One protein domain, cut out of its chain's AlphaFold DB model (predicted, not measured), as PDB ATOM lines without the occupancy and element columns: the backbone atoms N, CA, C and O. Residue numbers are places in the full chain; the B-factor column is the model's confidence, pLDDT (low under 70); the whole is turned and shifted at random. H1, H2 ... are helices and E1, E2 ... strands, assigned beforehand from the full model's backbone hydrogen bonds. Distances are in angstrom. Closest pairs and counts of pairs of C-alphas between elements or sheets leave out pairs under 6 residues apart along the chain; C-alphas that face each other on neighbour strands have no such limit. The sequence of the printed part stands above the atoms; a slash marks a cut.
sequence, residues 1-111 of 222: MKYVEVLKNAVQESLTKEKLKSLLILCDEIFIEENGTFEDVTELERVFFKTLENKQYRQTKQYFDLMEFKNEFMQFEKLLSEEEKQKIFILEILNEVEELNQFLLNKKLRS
ATOM      1  N   MET A   1      15.257 -45.728 -39.380       76.94
ATOM      2  CA  MET A   1      16.658 -45.723 -39.865       76.94
ATOM      3  C   MET A   1      17.307 -47.025 -39.457       76.94
ATOM      4  O   MET A   1      16.944 -47.546 -38.406       76.94
ATOM      5  N   LYS A   2      18.234 -47.560 -40.260       82.81
ATOM      6  CA  LYS A   2      18.746 -48.922 -40.050       82.81
ATOM      7  C   LYS A   2      19.438 -49.084 -38.690       82.81
ATOM      8  O   LYS A   2      19.166 -50.054 -37.994       82.81
ATOM      9  N   TYR A   3      20.240 -48.107 -38.256       87.19
ATOM     10  CA  TYR A   3      20.934 -48.168 -36.958       87.19
ATOM     11  C   TYR A   3      19.980 -48.086 -35.749       87.19
ATOM     12  O   TYR A   3      20.248 -48.698 -34.718       87.19
ATOM     13  N   VAL A   4      18.837 -47.399 -35.877       87.00
ATOM     14  CA  VAL A   4      17.775 -47.373 -34.849       87.00
ATOM     15  C   VAL A   4      17.097 -48.742 -34.742       87.00
ATOM     16  O   VAL A   4      16.858 -49.243 -33.646       87.00
ATOM     17  N   GLU A   5      16.795 -49.368 -35.882       87.44
ATOM     18  CA  GLU A   5      16.139 -50.681 -35.935       87.44
ATOM     19  C   GLU A   5      17.003 -51.785 -35.315       87.44
ATOM     20  O   GLU A   5      16.473 -52.660 -34.628       87.44
ATOM     21  N   VAL A   6      18.330 -51.709 -35.484       87.06
ATOM     22  CA  VAL A   6      19.290 -52.621 -34.840       87.06
ATOM     23  C   VAL A   6      19.127 -52.612 -33.316       87.06
ATOM     24  O   VAL A   6      18.994 -53.681 -32.720       87.06
ATOM     25  N   LEU A   7      19.069 -51.435 -32.680       84.94
ATOM     26  CA  LEU A   7      18.868 -51.347 -31.229       84.94
ATOM     27  C   LEU A   7      17.455 -51.754 -30.801       84.94
ATOM     28  O   LEU A   7      17.314 -52.490 -29.825       84.94
ATOM     29  N   LYS A   8      16.414 -51.344 -31.534       84.81
ATOM     30  CA  LYS A   8      15.019 -51.702 -31.211       84.81
ATOM     31  C   LYS A   8      14.785 -53.206 -31.170       84.81
ATOM     32  O   LYS A   8      14.103 -53.702 -30.277       84.81
ATOM     33  N   ASN A   9      15.359 -53.939 -32.119       82.62
ATOM     34  CA  ASN A   9      15.251 -55.397 -32.144       82.62
ATOM     35  C   ASN A   9      15.989 -56.034 -30.961       82.62
ATOM     36  O   ASN A   9      15.565 -57.064 -30.446       82.62
ATOM     37  N   ALA A  10      17.049 -55.387 -30.478       76.00
ATOM     38  CA  ALA A  10      17.831 -55.866 -29.353       76.00
ATOM     39  C   ALA A  10      17.140 -55.631 -27.989       76.00
ATOM     40  O   ALA A  10      17.324 -56.437 -27.081       76.00
ATOM     41  N   VAL A  11      16.272 -54.613 -27.853       66.06
ATOM     42  CA  VAL A  11      15.387 -54.385 -26.674       66.06
ATOM     43  C   VAL A  11      14.478 -55.568 -26.369       66.06
ATOM     44  O   VAL A  11      14.086 -55.772 -25.220       66.06
ATOM     45  N   GLN A  12      14.174 -56.390 -27.366       66.69
ATOM     46  CA  GLN A  12      13.320 -57.562 -27.190       66.69
ATOM     47  C   GLN A  12      14.063 -58.758 -26.567       66.69
ATOM     48  O   GLN A  12      13.424 -59.740 -26.187       66.69
ATOM     49  N   GLU A  13      15.387 -58.676 -26.406       65.12
ATOM     50  CA  GLU A  13      16.232 -59.732 -25.849       65.12
ATOM     51  C   GLU A  13      17.002 -59.249 -24.605       65.12
ATOM     52  O   GLU A  13      17.359 -58.079 -24.472       65.12
ATOM     53  N   SER A  14      17.324 -60.151 -23.669       70.19
ATOM     54  CA  SER A  14      18.218 -59.806 -22.556       70.19
ATOM     55  C   SER A  14      19.653 -59.607 -23.070       70.19
ATOM     56  O   SER A  14      20.379 -60.577 -23.318       70.19
ATOM     57  N   LEU A  15      20.064 -58.351 -23.237       81.94
ATOM     58  CA  LEU A  15      21.388 -57.975 -23.735       81.94
ATOM     59  C   LEU A  15      22.487 -58.107 -22.677       81.94
ATOM     60  O   LEU A  15      22.364 -57.613 -21.557       81.94
ATOM     61  N   THR A  16      23.605 -58.723 -23.066       88.50
ATOM     62  CA  THR A  16      24.866 -58.637 -22.318       88.50
ATOM     63  C   THR A  16      25.665 -57.417 -22.768       88.50
ATOM     64  O   THR A  16      25.458 -56.886 -23.862       88.50
ATOM     65  N   LYS A  17      26.626 -56.992 -21.942       90.12
ATOM     66  CA  LYS A  17      27.524 -55.871 -22.242       90.12
ATOM     67  C   LYS A  17      28.282 -56.063 -23.560       90.12
ATOM     68  O   LYS A  17      28.373 -55.142 -24.364       90.12
ATOM     69  N   GLU A  18      28.816 -57.257 -23.794       89.69
ATOM     70  CA  GLU A  18      29.591 -57.592 -24.992       89.69
ATOM     71  C   GLU A  18      28.718 -57.541 -26.246       89.69
ATOM     72  O   GLU A  18      29.127 -56.964 -27.250       89.69
ATOM     73  N   LYS A  19      27.492 -58.077 -26.169       89.94
ATOM     74  CA  LYS A  19      26.528 -58.013 -27.273       89.94
ATOM     75  C   LYS A  19      26.147 -56.572 -27.596       89.94
ATOM     76  O   LYS A  19      26.133 -56.208 -28.767       89.94
ATOM     77  N   LEU A  20      25.889 -55.749 -26.577       91.56
ATOM     78  CA  LEU A  20      25.587 -54.331 -26.769       91.56
ATOM     79  C   LEU A  20      26.735 -53.606 -27.482       91.56
ATOM     80  O   LEU A  20      26.483 -52.866 -28.423       91.56
ATOM     81  N   LYS A  21      27.991 -53.854 -27.091       91.50
ATOM     82  CA  LYS A  21      29.151 -53.267 -27.779       91.50
ATOM     83  C   LYS A  21      29.209 -53.654 -29.253       91.50
ATOM     84  O   LYS A  21      29.397 -52.782 -30.091       91.50
ATOM     85  N   SER A  22      29.028 -54.934 -29.577       91.12
ATOM     86  CA  SER A  22      29.014 -55.387 -30.974       91.12
ATOM     87  C   SER A  22      27.887 -54.744 -31.782       91.12
ATOM     88  O   SER A  22      28.103 -54.377 -32.933       91.12
ATOM     89  N   LEU A  23      26.705 -54.570 -31.185       92.94
ATOM     90  CA  LEU A  23      25.593 -53.878 -31.837       92.94
ATOM     91  C   LEU A  23      25.885 -52.396 -32.053       92.94
ATOM     92  O   LEU A  23      25.579 -51.886 -33.120       92.94
ATOM     93  N   LEU A  24      26.497 -51.716 -31.082       94.25
ATOM     94  CA  LEU A  24      26.850 -50.303 -31.222       94.25
ATOM     95  C   LEU A  24      27.928 -50.082 -32.289       94.25
ATOM     96  O   LEU A  24      27.823 -49.119 -33.035       94.25
ATOM     97  N   ILE A  25      28.886 -51.003 -32.441       93.56
ATOM     98  CA  ILE A  25      29.847 -50.974 -33.559       93.56
ATOM     99  C   ILE A  25      29.121 -51.124 -34.903       93.56
ATOM    100  O   ILE A  25      29.396 -50.383 -35.839       93.56
ATOM    101  N   LEU A  26      28.150 -52.037 -34.999       94.44
ATOM    102  CA  LEU A  26      27.328 -52.162 -36.206       94.44
ATOM    103  C   LEU A  26      26.495 -50.890 -36.460       94.44
ATOM    104  O   LEU A  26      26.334 -50.472 -37.604       94.44
ATOM    105  N   CYS A  27      25.966 -50.262 -35.407       95.38
ATOM    106  CA  CYS A  27      25.278 -48.980 -35.515       95.38
ATOM    107  C   CYS A  27      26.218 -47.873 -36.014       95.38
ATOM    108  O   CYS A  27      25.776 -47.096 -36.854       95.38
ATOM    109  N   ASP A  28      27.476 -47.826 -35.559       94.94
ATOM    110  CA  ASP A  28      28.495 -46.890 -36.055       94.94
ATOM    111  C   ASP A  28      28.720 -47.074 -37.559       94.94
ATOM    112  O   ASP A  28      28.625 -46.111 -38.317       94.94
ATOM    113  N   GLU A  29      28.956 -48.311 -38.010       94.94
ATOM    114  CA  GLU A  29      29.179 -48.626 -39.427       94.94
ATOM    115  C   GLU A  29      28.004 -48.165 -40.302       94.94
ATOM    116  O   GLU A  29      28.199 -47.478 -41.306       94.94
ATOM    117  N   ILE A  30      26.776 -48.490 -39.889       95.44
ATOM    118  CA  ILE A  30      25.554 -48.089 -40.596       95.44
ATOM    119  C   ILE A  30      25.380 -46.566 -40.572       95.44
ATOM    120  O   ILE A  30      25.002 -45.965 -41.577       95.44
ATOM    121  N   PHE A  31      25.629 -45.927 -39.430       94.94
ATOM    122  CA  PHE A  31      25.483 -44.484 -39.281       94.94
ATOM    123  C   PHE A  31      26.469 -43.722 -40.171       94.94
ATOM    124  O   PHE A  31      26.060 -42.760 -40.826       94.94
ATOM    125  N   ILE A  32      27.721 -44.181 -40.242       94.06
ATOM    126  CA  ILE A  32      28.762 -43.627 -41.114       94.06
ATOM    127  C   ILE A  32      28.406 -43.848 -42.589       94.06
ATOM    128  O   ILE A  32      28.575 -42.935 -43.393       94.06
ATOM    129  N   GLU A  33      27.873 -45.015 -42.962       93.56
ATOM    130  CA  GLU A  33      27.409 -45.265 -44.336       93.56
ATOM    131  C   GLU A  33      26.284 -44.293 -44.740       93.56
ATOM    132  O   GLU A  33      26.262 -43.790 -45.864       93.56
ATOM    133  N   GLU A  34      25.352 -44.009 -43.826       90.88
ATOM    134  CA  GLU A  34      24.181 -43.173 -44.100       90.88
ATOM    135  C   GLU A  34      24.465 -41.662 -44.035       90.88
ATOM    136  O   GLU A  34      23.844 -40.900 -44.781       90.88
ATOM    137  N   ASN A  35      25.365 -41.212 -43.153       90.88
ATOM    138  CA  ASN A  35      25.565 -39.786 -42.845       90.88
ATOM    139  C   ASN A  35      26.991 -39.282 -43.102       90.88
ATOM    140  O   ASN A  35      27.203 -38.071 -43.119       90.88
ATOM    141  N   GLY A  36      27.946 -40.182 -43.340       90.06
ATOM    142  CA  GLY A  36      29.364 -39.864 -43.442       90.06
ATOM    143  C   GLY A  36      30.049 -39.703 -42.083       90.06
ATOM    144  O   GLY A  36      29.485 -39.973 -41.022       90.06
ATOM    145  N   THR A  37      31.304 -39.270 -42.143       91.06
ATOM    146  CA  THR A  37      32.080 -38.789 -40.995       91.06
ATOM    147  C   THR A  37      32.064 -37.265 -40.970       91.06
ATOM    148  O   THR A  37      31.788 -36.642 -41.994       91.06
ATOM    149  N   PHE A  38      32.398 -36.672 -39.825       92.00
ATOM    150  CA  PHE A  38      32.398 -35.223 -39.640       92.00
ATOM    151  C   PHE A  38      33.789 -34.764 -39.213       92.00
ATOM    152  O   PHE A  38      34.337 -35.290 -38.247       92.00
ATOM    153  N   GLU A  39      34.369 -33.818 -39.947       85.19
ATOM    154  CA  GLU A  39      35.687 -33.254 -39.632       85.19
ATOM    155  C   GLU A  39      35.591 -32.059 -38.674       85.19
ATOM    156  O   GLU A  39      36.527 -31.789 -37.919       85.19
ATOM    157  N   ASP A  40      34.463 -31.340 -38.695       86.88
ATOM    158  CA  ASP A  40      34.212 -30.206 -37.812       86.88
ATOM    159  C   ASP A  40      32.719 -29.979 -37.498       86.88
ATOM    160  O   ASP A  40      31.806 -30.526 -38.126       86.88
ATOM    161  N   VAL A  41      32.472 -29.106 -36.516       84.75
ATOM    162  CA  VAL A  41      31.130 -28.743 -36.024       84.75
ATOM    163  C   VAL A  41      30.237 -28.139 -37.119       84.75
ATOM    164  O   VAL A  41      29.014 -28.250 -37.056       84.75
ATOM    165  N   THR A  42      30.807 -27.515 -38.150       87.94
ATOM    166  CA  THR A  42      30.048 -26.932 -39.268       87.94
ATOM    167  C   THR A  42      29.412 -28.018 -40.131       87.94
ATOM    168  O   THR A  42      28.321 -27.817 -40.668       87.94
ATOM    169  N   GLU A  43      30.075 -29.163 -40.293       91.44
ATOM    170  CA  GLU A  43      29.520 -30.306 -41.021       91.44
ATOM    171  C   GLU A  43      28.351 -30.926 -40.257       91.44
ATOM    172  O   GLU A  43      27.285 -31.148 -40.840       91.44
ATOM    173  N   LEU A  44      28.503 -31.080 -38.938       91.06
ATOM    174  CA  LEU A  44      27.413 -31.479 -38.049       91.06
ATOM    175  C   LEU A  44      26.236 -30.508 -38.131       91.06
ATOM    176  O   LEU A  44      25.093 -30.932 -38.320       91.06
ATOM    177  N   GLU A  45      26.505 -29.199 -38.064       90.19
ATOM    178  CA  GLU A  45      25.468 -28.174 -38.176       90.19
ATOM    179  C   GLU A  45      24.676 -28.335 -39.478       90.19
ATOM    180  O   GLU A  45      23.450 -28.314 -39.445       90.19
ATOM    181  N   ARG A  46      25.350 -28.565 -40.612       90.19
ATOM    182  CA  ARG A  46      24.709 -28.717 -41.931       90.19
ATOM    183  C   ARG A  46      23.857 -29.978 -42.065       90.19
ATOM    184  O   ARG A  46      22.851 -29.944 -42.776       90.19
ATOM    185  N   VAL A  47      24.267 -31.086 -41.449       93.69
ATOM    186  CA  VAL A  47      23.555 -32.371 -41.556       93.69
ATOM    187  C   VAL A  47      22.367 -32.430 -40.599       93.69
ATOM    188  O   VAL A  47      21.267 -32.837 -40.990       93.69
ATOM    189  N   PHE A  48      22.553 -31.982 -39.359       95.12
ATOM    190  CA  PHE A  48      21.554 -32.113 -38.296       95.12
ATOM    191  C   PHE A  48      20.633 -30.895 -38.165       95.12
ATOM    192  O   PHE A  48      19.522 -31.006 -37.634       95.12
ATOM    193  N   PHE A  49      21.030 -29.739 -38.705       94.38
ATOM    194  CA  PHE A  49      20.259 -28.504 -38.613       94.38
ATOM    195  C   PHE A  49      20.139 -27.797 -39.966       94.38
ATOM    196  O   PHE A  49      21.018 -27.801 -40.821       94.38
ATOM    197  N   LYS A  50      18.995 -27.150 -40.174       91.12
ATOM    198  CA  LYS A  50      18.725 -26.310 -41.337       91.12
ATOM    199  C   LYS A  50      18.576 -24.863 -40.898       91.12
ATOM    200  O   LYS A  50      17.670 -24.542 -40.125       91.12
ATOM    201  N   THR A  51      19.400 -23.991 -41.467       85.31
ATOM    202  CA  THR A  51      19.241 -22.540 -41.341       85.31
ATOM    203  C   THR A  51      18.088 -22.069 -42.224       85.31
ATOM    204  O   THR A  51      18.043 -22.331 -43.426       85.31
ATOM    205  N   LEU A  52      17.122 -21.395 -41.611       84.44
ATOM    206  CA  LEU A  52      15.983 -20.763 -42.264       84.44
ATOM    207  C   LEU A  52      16.342 -19.330 -42.690       84.44
ATOM    208  O   LEU A  52      17.299 -18.738 -42.191       84.44
ATOM    209  N   GLU A  53      15.547 -18.743 -43.586       79.19
ATOM    210  CA  GLU A  53      15.786 -17.397 -44.143       79.19
ATOM    211  C   GLU A  53      15.888 -16.300 -43.070       79.19
ATOM    212  O   GLU A  53      16.646 -15.343 -43.209       79.19
ATOM    213  N   ASN A  54      15.189 -16.469 -41.947       74.12
ATOM    214  CA  ASN A  54      15.230 -15.570 -40.794       74.12
ATOM    215  C   ASN A  54      16.407 -15.842 -39.830       74.12
ATOM    216  O   ASN A  54      16.379 -15.372 -38.693       74.12
ATOM    217  N   LYS A  55      17.423 -16.610 -40.250       71.38
ATOM    218  CA  LYS A  55      18.561 -17.061 -39.423       71.38
ATOM    219  C   LYS A  55      18.160 -17.896 -38.198       71.38
ATOM    220  O   LYS A  55      18.952 -18.034 -37.266       71.38
ATOM    221  N   GLN A  56      16.947 -18.445 -38.181       79.25
ATOM    222  CA  GLN A  56      16.561 -19.455 -37.200       79.25
ATOM    223  C   GLN A  56      16.999 -20.838 -37.665       79.25
ATOM    224  O   GLN A  56      17.165 -21.084 -38.857       79.25
ATOM    225  N   TYR A  57      17.139 -21.751 -36.714       83.81
ATOM    226  CA  TYR A  57      17.535 -23.126 -36.972       83.81
ATOM    227  C   TYR A  57      16.348 -24.060 -36.780       83.81
ATOM    228  O   TYR A  57      15.496 -23.838 -35.913       83.81
ATOM    229  N   ARG A  58      16.299 -25.110 -37.595       88.75
ATOM    230  CA  ARG A  58      15.344 -26.206 -37.461       88.75
ATOM    231  C   ARG A  58      16.077 -27.536 -37.545       88.75
ATOM    232  O   ARG A  58      16.915 -27.710 -38.421       88.75
ATOM    233  N   GLN A  59      15.714 -28.469 -36.680       94.19
ATOM    234  CA  GLN A  59      16.222 -29.835 -36.701       94.19
ATOM    235  C   GLN A  59      15.826 -30.554 -38.001       94.19
ATOM    236  O   GLN A  59      14.684 -30.431 -38.467       94.19
ATOM    237  N   THR A  60      16.769 -31.280 -38.603       95.06
ATOM    238  CA  THR A  60      16.541 -32.097 -39.804       95.06
ATOM    239  C   THR A  60      15.952 -33.462 -39.442       95.06
ATOM    240  O   THR A  60      15.757 -33.786 -38.271       95.06
ATOM    241  N   LYS A  61      15.650 -34.283 -40.456       93.69
ATOM    242  CA  LYS A  61      15.225 -35.670 -40.231       93.69
ATOM    243  C   LYS A  61      16.321 -36.464 -39.506       93.69
ATOM    244  O   LYS A  61      16.018 -37.152 -38.542       93.69
ATOM    245  N   GLN A  62      17.575 -36.280 -39.917       94.69
ATOM    246  CA  GLN A  62      18.751 -36.927 -39.340       94.69
ATOM    247  C   GLN A  62      18.879 -36.647 -37.841       94.69
ATOM    248  O   GLN A  62      19.193 -37.554 -37.078       94.69
ATOM    249  N   TYR A  63      18.563 -35.424 -37.400       95.62
ATOM    250  CA  TYR A  63      18.518 -35.102 -35.971       95.62
ATOM    251  C   TYR A  63      17.485 -35.951 -35.230       95.62
ATOM    252  O   TYR A  63      17.793 -36.534 -34.196       95.62
ATOM    253  N   PHE A  64      16.257 -36.038 -35.747       94.88
ATOM    254  CA  PHE A  64      15.208 -36.819 -35.089       94.88
ATOM    255  C   PHE A  64      15.517 -38.316 -35.083       94.88
ATOM    256  O   PHE A  64      15.259 -38.967 -34.075       94.88
ATOM    257  N   ASP A  65      16.110 -38.835 -36.157       94.31
ATOM    258  CA  ASP A  65      16.552 -40.227 -36.229       94.31
ATOM    259  C   ASP A  65      17.651 -40.523 -35.178       94.31
ATOM    260  O   ASP A  65      17.606 -41.548 -34.494       94.31
ATOM    261  N   LEU A  66      18.591 -39.592 -34.970       95.38
ATOM    262  CA  LEU A  66      19.634 -39.698 -33.942       95.38
ATOM    263  C   LEU A  66      19.063 -39.604 -32.513       95.38
ATOM    264  O   LEU A  66      19.466 -40.359 -31.628       95.38
ATOM    265  N   MET A  67      18.079 -38.731 -32.276       95.06
ATOM    266  CA  MET A  67      17.372 -38.668 -30.987       95.06
ATOM    267  C   MET A  67      16.542 -39.930 -30.719       95.06
ATOM    268  O   MET A  67      16.412 -40.363 -29.574       95.06
ATOM    269  N   GLU A  68      15.980 -40.545 -31.760       94.50
ATOM    270  CA  GLU A  68      15.293 -41.830 -31.641       94.50
ATOM    271  C   GLU A  68      16.272 -42.931 -31.220       94.50
ATOM    272  O   GLU A  68      15.990 -43.663 -30.275       94.50
ATOM    273  N   PHE A  69      17.455 -42.987 -31.839       94.62
ATOM    274  CA  PHE A  69      18.530 -43.881 -31.408       94.62
ATOM    275  C   PHE A  69      18.904 -43.667 -29.935       94.62
ATOM    276  O   PHE A  69      18.983 -44.642 -29.185       94.62
ATOM    277  N   LYS A  70      19.064 -42.411 -29.492       94.50
ATOM    278  CA  LYS A  70      19.332 -42.086 -28.082       94.50
ATOM    279  C   LYS A  70      18.283 -42.684 -27.148       94.50
ATOM    280  O   LYS A  70      18.643 -43.303 -26.147       94.50
ATOM    281  N   ASN A  71      17.000 -42.515 -27.465       92.31
ATOM    282  CA  ASN A  71      15.908 -43.017 -26.628       92.31
ATOM    283  C   ASN A  71      15.958 -44.543 -26.462       92.31
ATOM    284  O   ASN A  71      15.689 -45.057 -25.376       92.31
ATOM    285  N   GLU A  72      16.334 -45.267 -27.516       91.50
ATOM    286  CA  GLU A  72      16.526 -46.716 -27.444       91.50
ATOM    287  C   GLU A  72      17.782 -47.075 -26.637       91.50
ATOM    288  O   GLU A  72      17.733 -47.927 -25.749       91.50
ATOM    289  N   PHE A  73      18.896 -46.375 -26.869       91.94
ATOM    290  CA  PHE A  73      20.155 -46.595 -26.155       91.94
ATOM    291  C   PHE A  73      20.047 -46.362 -24.640       91.94
ATOM    292  O   PHE A  73      20.628 -47.121 -23.859       91.94
ATOM    293  N   MET A  74      19.267 -45.367 -24.198       90.44
ATOM    294  CA  MET A  74      19.076 -45.039 -22.776       90.44
ATOM    295  C   MET A  74      18.604 -46.231 -21.927       90.44
ATOM    296  O   MET A  74      18.874 -46.287 -20.726       90.44
ATOM    297  N   GLN A  75      17.935 -47.215 -22.533       89.00
ATOM    298  CA  GLN A  75      17.484 -48.431 -21.846       89.00
ATOM    299  C   GLN A  75      18.657 -49.321 -21.400       89.00
ATOM    300  O   GLN A  75      18.547 -50.054 -20.415       89.00
ATOM    301  N   PHE A  76      19.794 -49.221 -22.087       88.94
ATOM    302  CA  PHE A  76      20.982 -50.048 -21.876       88.94
ATOM    303  C   PHE A  76      22.194 -49.273 -21.389       88.94
ATOM    304  O   PHE A  76      23.215 -49.883 -21.080       88.94
ATOM    305  N   GLU A  77      22.094 -47.949 -21.311       88.81
ATOM    306  CA  GLU A  77      23.200 -47.043 -21.016       88.81
ATOM    307  C   GLU A  77      24.044 -47.497 -19.808       88.81
ATOM    308  O   GLU A  77      25.270 -47.426 -19.836       88.81
ATOM    309  N   LYS A  78      23.391 -48.032 -18.768       89.81
ATOM    310  CA  LYS A  78      24.032 -48.507 -17.528       89.81
ATOM    311  C   LYS A  78      24.950 -49.723 -17.705       89.81
ATOM    312  O   LYS A  78      25.684 -50.054 -16.778       89.81
ATOM    313  N   LEU A  79      24.886 -50.418 -18.841       90.81
ATOM    314  CA  LEU A  79      25.750 -51.563 -19.145       90.81
ATOM    315  C   LEU A  79      27.167 -51.136 -19.558       90.81
ATOM    316  O   LEU A  79      28.083 -51.962 -19.518       90.81
ATOM    317  N   LEU A  80      27.356 -49.872 -19.946       91.50
ATOM    318  CA  LEU A  80      28.635 -49.320 -20.390       91.50
ATOM    319  C   LEU A  80      29.154 -48.283 -19.395       91.50
ATOM    320  O   LEU A  80      28.384 -47.508 -18.829       91.50
ATOM    321  N   SER A  81      30.472 -48.249 -19.197       91.31
ATOM    322  CA  SER A  81      31.119 -47.129 -18.508       91.31
ATOM    323  C   SER A  81      31.222 -45.907 -19.426       91.31
ATOM    324  O   SER A  81      31.185 -46.036 -20.649       91.31
ATOM    325  N   GLU A  82      31.414 -44.717 -18.851       87.19
ATOM    326  CA  GLU A  82      31.623 -43.486 -19.634       87.19
ATOM    327  C   GLU A  82      32.819 -43.597 -20.593       87.19
ATOM    328  O   GLU A  82      32.710 -43.240 -21.761       87.19
ATOM    329  N   GLU A  83      33.929 -44.196 -20.147       89.69
ATOM    330  CA  GLU A  83      35.105 -44.450 -20.998       89.69
ATOM    331  C   GLU A  83      34.807 -45.368 -22.194       89.69
ATOM    332  O   GLU A  83      35.516 -45.335 -23.198       89.69
ATOM    333  N   GLU A  84      33.808 -46.246 -22.084       91.56
ATOM    334  CA  GLU A  84      33.392 -47.114 -23.186       91.56
ATOM    335  C   GLU A  84      32.476 -46.375 -24.155       91.56
ATOM    336  O   GLU A  84      32.628 -46.549 -25.360       91.56
ATOM    337  N   LYS A  85      31.572 -45.532 -23.641       91.12
ATOM    338  CA  LYS A  85      30.699 -44.690 -24.470       91.12
ATOM    339  C   LYS A  85      31.510 -43.718 -25.328       91.12
ATOM    340  O   LYS A  85      31.213 -43.572 -26.504       91.12
ATOM    341  N   GLN A  86      32.580 -43.142 -24.774       87.75
ATOM    342  CA  GLN A  86      33.493 -42.232 -25.484       87.75
ATOM    343  C   GLN A  86      34.246 -42.871 -26.661       87.75
ATOM    344  O   GLN A  86      34.875 -42.161 -27.433       87.75
ATOM    345  N   LYS A  87      34.237 -44.203 -26.796       90.25
ATOM    346  CA  LYS A  87      34.906 -44.914 -27.900       90.25
ATOM    347  C   LYS A  87      33.961 -45.269 -29.047       90.25
ATOM    348  O   LYS A  87      34.393 -45.933 -29.984       90.25
ATOM    349  N   ILE A  88      32.685 -44.919 -28.925       93.31
ATOM    350  CA  ILE A  88      31.626 -45.278 -29.865       93.31
ATOM    351  C   ILE A  88      31.239 -44.009 -30.614       93.31
ATOM    352  O   ILE A  88      30.784 -43.041 -30.001       93.31
ATOM    353  N   PHE A  89      31.419 -44.026 -31.929       93.81
ATOM    354  CA  PHE A  89      31.366 -42.820 -32.751       93.81
ATOM    355  C   PHE A  89      29.973 -42.185 -32.750       93.81
ATOM    356  O   PHE A  89      29.831 -40.991 -32.516       93.81
ATOM    357  N   ILE A  90      28.911 -42.976 -32.919       94.38
ATOM    358  CA  ILE A  90      27.539 -42.456 -32.920       94.38
ATOM    359  C   ILE A  90      27.159 -41.812 -31.579       94.38
ATOM    360  O   ILE A  90      26.337 -40.899 -31.557       94.38
ATOM    361  N   LEU A  91      27.755 -42.251 -30.460       94.50
ATOM    362  CA  LEU A  91      27.524 -41.653 -29.140       94.50
ATOM    363  C   LEU A  91      28.299 -40.344 -28.954       94.50
ATOM    364  O   LEU A  91      27.784 -39.424 -28.325       94.50
ATOM    365  N   GLU A  92      29.504 -40.243 -29.514       92.19
ATOM    366  CA  GLU A  92      30.252 -38.984 -29.595       92.19
ATOM    367  C   GLU A  92      29.464 -37.946 -30.404       92.19
ATOM    368  O   GLU A  92      29.137 -36.879 -29.882       92.19
ATOM    369  N   ILE A  93      29.029 -38.310 -31.616       94.56
ATOM    370  CA  ILE A  93      28.221 -37.430 -32.469       94.56
ATOM    371  C   ILE A  93      26.890 -37.067 -31.807       94.56
ATOM    372  O   ILE A  93      26.439 -35.927 -31.913       94.56
ATOM    373  N   LEU A  94      26.255 -38.005 -31.100       94.00
ATOM    374  CA  LEU A  94      25.046 -37.727 -30.329       94.00
ATOM    375  C   LEU A  94      25.271 -36.597 -29.321       94.00
ATOM    376  O   LEU A  94      24.481 -35.654 -29.309       94.00
ATOM    377  N   ASN A  95      26.338 -36.670 -28.523       90.12
ATOM    378  CA  ASN A  95      26.651 -35.635 -27.539       90.12
ATOM    379  C   ASN A  95      26.892 -34.282 -28.224       90.12
ATOM    380  O   ASN A  95      26.248 -33.299 -27.868       90.12
ATOM    381  N   GLU A  96      27.728 -34.233 -29.266       92.00
ATOM    382  CA  GLU A  96      28.026 -32.981 -29.982       92.00
ATOM    383  C   GLU A  96      26.777 -32.343 -30.611       92.00
ATOM    384  O   GLU A  96      26.574 -31.127 -30.548       92.00
ATOM    385  N   VAL A  97      25.889 -33.158 -31.187       93.44
ATOM    386  CA  VAL A  97      24.624 -32.687 -31.769       93.44
ATOM    387  C   VAL A  97      23.669 -32.171 -30.689       93.44
ATOM    388  O   VAL A  97      22.936 -31.203 -30.928       93.44
ATOM    389  N   GLU A  98      23.656 -32.774 -29.500       91.81
ATOM    390  CA  GLU A  98      22.872 -32.276 -28.370       91.81
ATOM    391  C   GLU A  98      23.406 -30.949 -27.836       91.81
ATOM    392  O   GLU A  98      22.614 -30.011 -27.670       91.81
ATOM    393  N   GLU A  99      24.722 -30.826 -27.662       90.62
ATOM    394  CA  GLU A  99      25.381 -29.578 -27.274       90.62
ATOM    395  C   GLU A  99      25.057 -28.454 -28.264       90.62
ATOM    396  O   GLU A  99      24.592 -27.372 -27.877       90.62
ATOM    397  N   LEU A 100      25.208 -28.735 -29.561       91.62
ATOM    398  CA  LEU A 100      24.887 -27.787 -30.620       91.62
ATOM    399  C   LEU A 100      23.400 -27.412 -30.598       91.62
ATOM    400  O   LEU A 100      23.060 -26.230 -30.683       91.62
ATOM    401  N   ASN A 101      22.492 -28.373 -30.406       92.62
ATOM    402  CA  ASN A 101      21.062 -28.087 -30.288       92.62
ATOM    403  C   ASN A 101      20.757 -27.155 -29.105       92.62
ATOM    404  O   ASN A 101      19.978 -26.211 -29.262       92.62
ATOM    405  N   GLN A 102      21.372 -27.381 -27.937       92.00
ATOM    406  CA  GLN A 102      21.200 -26.502 -26.777       92.00
ATOM    407  C   GLN A 102      21.728 -25.095 -27.059       92.00
ATOM    408  O   GLN A 102      21.056 -24.112 -26.735       92.00
ATOM    409  N   PHE A 103      22.882 -24.977 -27.710       91.19
ATOM    410  CA  PHE A 103      23.454 -23.692 -28.095       91.19
ATOM    411  C   PHE A 103      22.560 -22.922 -29.085       91.19
ATOM    412  O   PHE A 103      22.251 -21.742 -28.880       91.19
ATOM    413  N   LEU A 104      22.083 -23.586 -30.140       90.88
ATOM    414  CA  LEU A 104      21.208 -22.977 -31.147       90.88
ATOM    415  C   LEU A 104      19.856 -22.565 -30.546       90.88
ATOM    416  O   LEU A 104      19.348 -21.475 -30.834       90.88
ATOM    417  N   LEU A 105      19.292 -23.400 -29.668       91.88
ATOM    418  CA  LEU A 105      18.079 -23.082 -28.917       91.88
ATOM    419  C   LEU A 105      18.286 -21.866 -28.010       91.88
ATOM    420  O   LEU A 105      17.427 -20.983 -27.975       91.88
ATOM    421  N   ASN A 106      19.429 -21.782 -27.329       93.38
ATOM    422  CA  ASN A 106      19.774 -20.652 -26.473       93.38
ATOM    423  C   ASN A 106      19.809 -19.347 -27.262       93.38
ATOM    424  O   ASN A 106      19.121 -18.389 -26.910       93.38
ATOM    425  N   LYS A 107      20.526 -19.331 -28.392       91.31
ATOM    426  CA  LYS A 107      20.595 -18.172 -29.290       91.31
ATOM    427  C   LYS A 107      19.204 -17.711 -29.729       91.31
ATOM    428  O   LYS A 107      18.918 -16.513 -29.702       91.31
ATOM    429  N   LYS A 108      18.326 -18.654 -30.090       91.00
ATOM    430  CA  LYS A 108      16.936 -18.361 -30.460       91.00
ATOM    431  C   LYS A 108      16.157 -17.752 -29.294       91.00
ATOM    432  O   LYS A 108      15.610 -16.664 -29.448       91.00
ATOM    433  N   LEU A 109      16.126 -18.417 -28.139       92.75
ATOM    434  CA  LEU A 109      15.390 -17.947 -26.961       92.75
ATOM    435  C   LEU A 109      15.858 -16.555 -26.531       92.75
ATOM    436  O   LEU A 109      15.029 -15.685 -26.289       92.75
ATOM    437  N   ARG A 110      17.171 -16.305 -26.531       93.06
ATOM    438  CA  ARG A 110      17.722 -14.989 -26.191       93.06
ATOM    439  C   ARG A 110      17.282 -13.891 -27.154       93.06
ATOM    440  O   ARG A 110      17.062 -12.772 -26.715       93.06
ATOM    441  N   SER A 111      17.130 -14.199 -28.444       92.12
ATOM    442  CA  SER A 111      16.649 -13.224 -29.436       92.12
ATOM    443  C   SER A 111      15.163 -12.877 -29.294       92.12
ATOM    444  O   SER A 111      14.714 -11.877 -29.844       92.12
TER     445      SER A 111
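This is residues 1 to 111 of the 222 residues of an uncharacterized protein of Lachnospiraceae bacterium 1_4_56FAA (UniProt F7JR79). H1, H2 and H4 run side by side at one end, their centres making a triangle, and the long helix H6 leads away from them, with the short helix H3 packed across its residues 97 to 100 and the small strand hairpin of E1 and E2 beside its later residues, near Leu 104. H6 begins at H2, passes H4 at a steep tilt and runs on beside the hairpin, so that H6 and the hairpin together make the other end of the long axis. The 111 printed residues include six named helices and two strands, in the order H1 H2 H3 E1 E2 H4 H5 H6, mostly helix. The whole is compact, with a radius of gyration of the C-alphas of 15.0 A, and elongated, 48 by 26 by 25 A.

E1, residues 49 to 51, and E2, residues 57 to 59, form an antiparallel hairpin, with N 50 and O 58 2.8 A apart, within hydrogen-bond range. H3, residues 41 to 48, touches residues 97 to 100 alone of H6, residues 89 to 111, about perpendicular at 89 degrees; their closest C-alphas, of Leu 44 and Val 97, are 7.0 A apart. H4, residues 61 to 73, touches residues 94 to 97 alone of H6 at a steep tilt of 59 degrees, closest at the C-alphas of Leu 66 and Leu 94, 6.8 A. H1, residues 2 to 11, touches H4 at a shallow tilt of 20 degrees, the same way, closest at the C-alphas of Val 4 and Phe 69, 5.0 A. H1 and H2, residues 17 to 35, form a helical hairpin, closest at the C-alphas of Tyr 3 and Cys 27, 4.6 A. H5, residues 82 to 85, is close to H6 but not clearly touching it, the closest C-alphas, of Lys 85 and Leu 91, being 6.4 A apart. Every O i to N i+4 pair is within hydrogen-bond range in H2, H3, H4 and H6, and 5 of 6 in H1; H5 is too short for one.

H1 begins at C-alpha 2 (18.746, -48.922, -40.050). H2 is 26.2 A long, H4 18.5 A and H6 33.2 A, ending at C-alpha 111 (16.649, -13.224, -29.436).

The C-alphas farthest apart, of Ser 14 and Asn 54, are 47.9 A apart. The printed part has no cut, and no link is long. Residues 11 to 13 are under 70 in pLDDT.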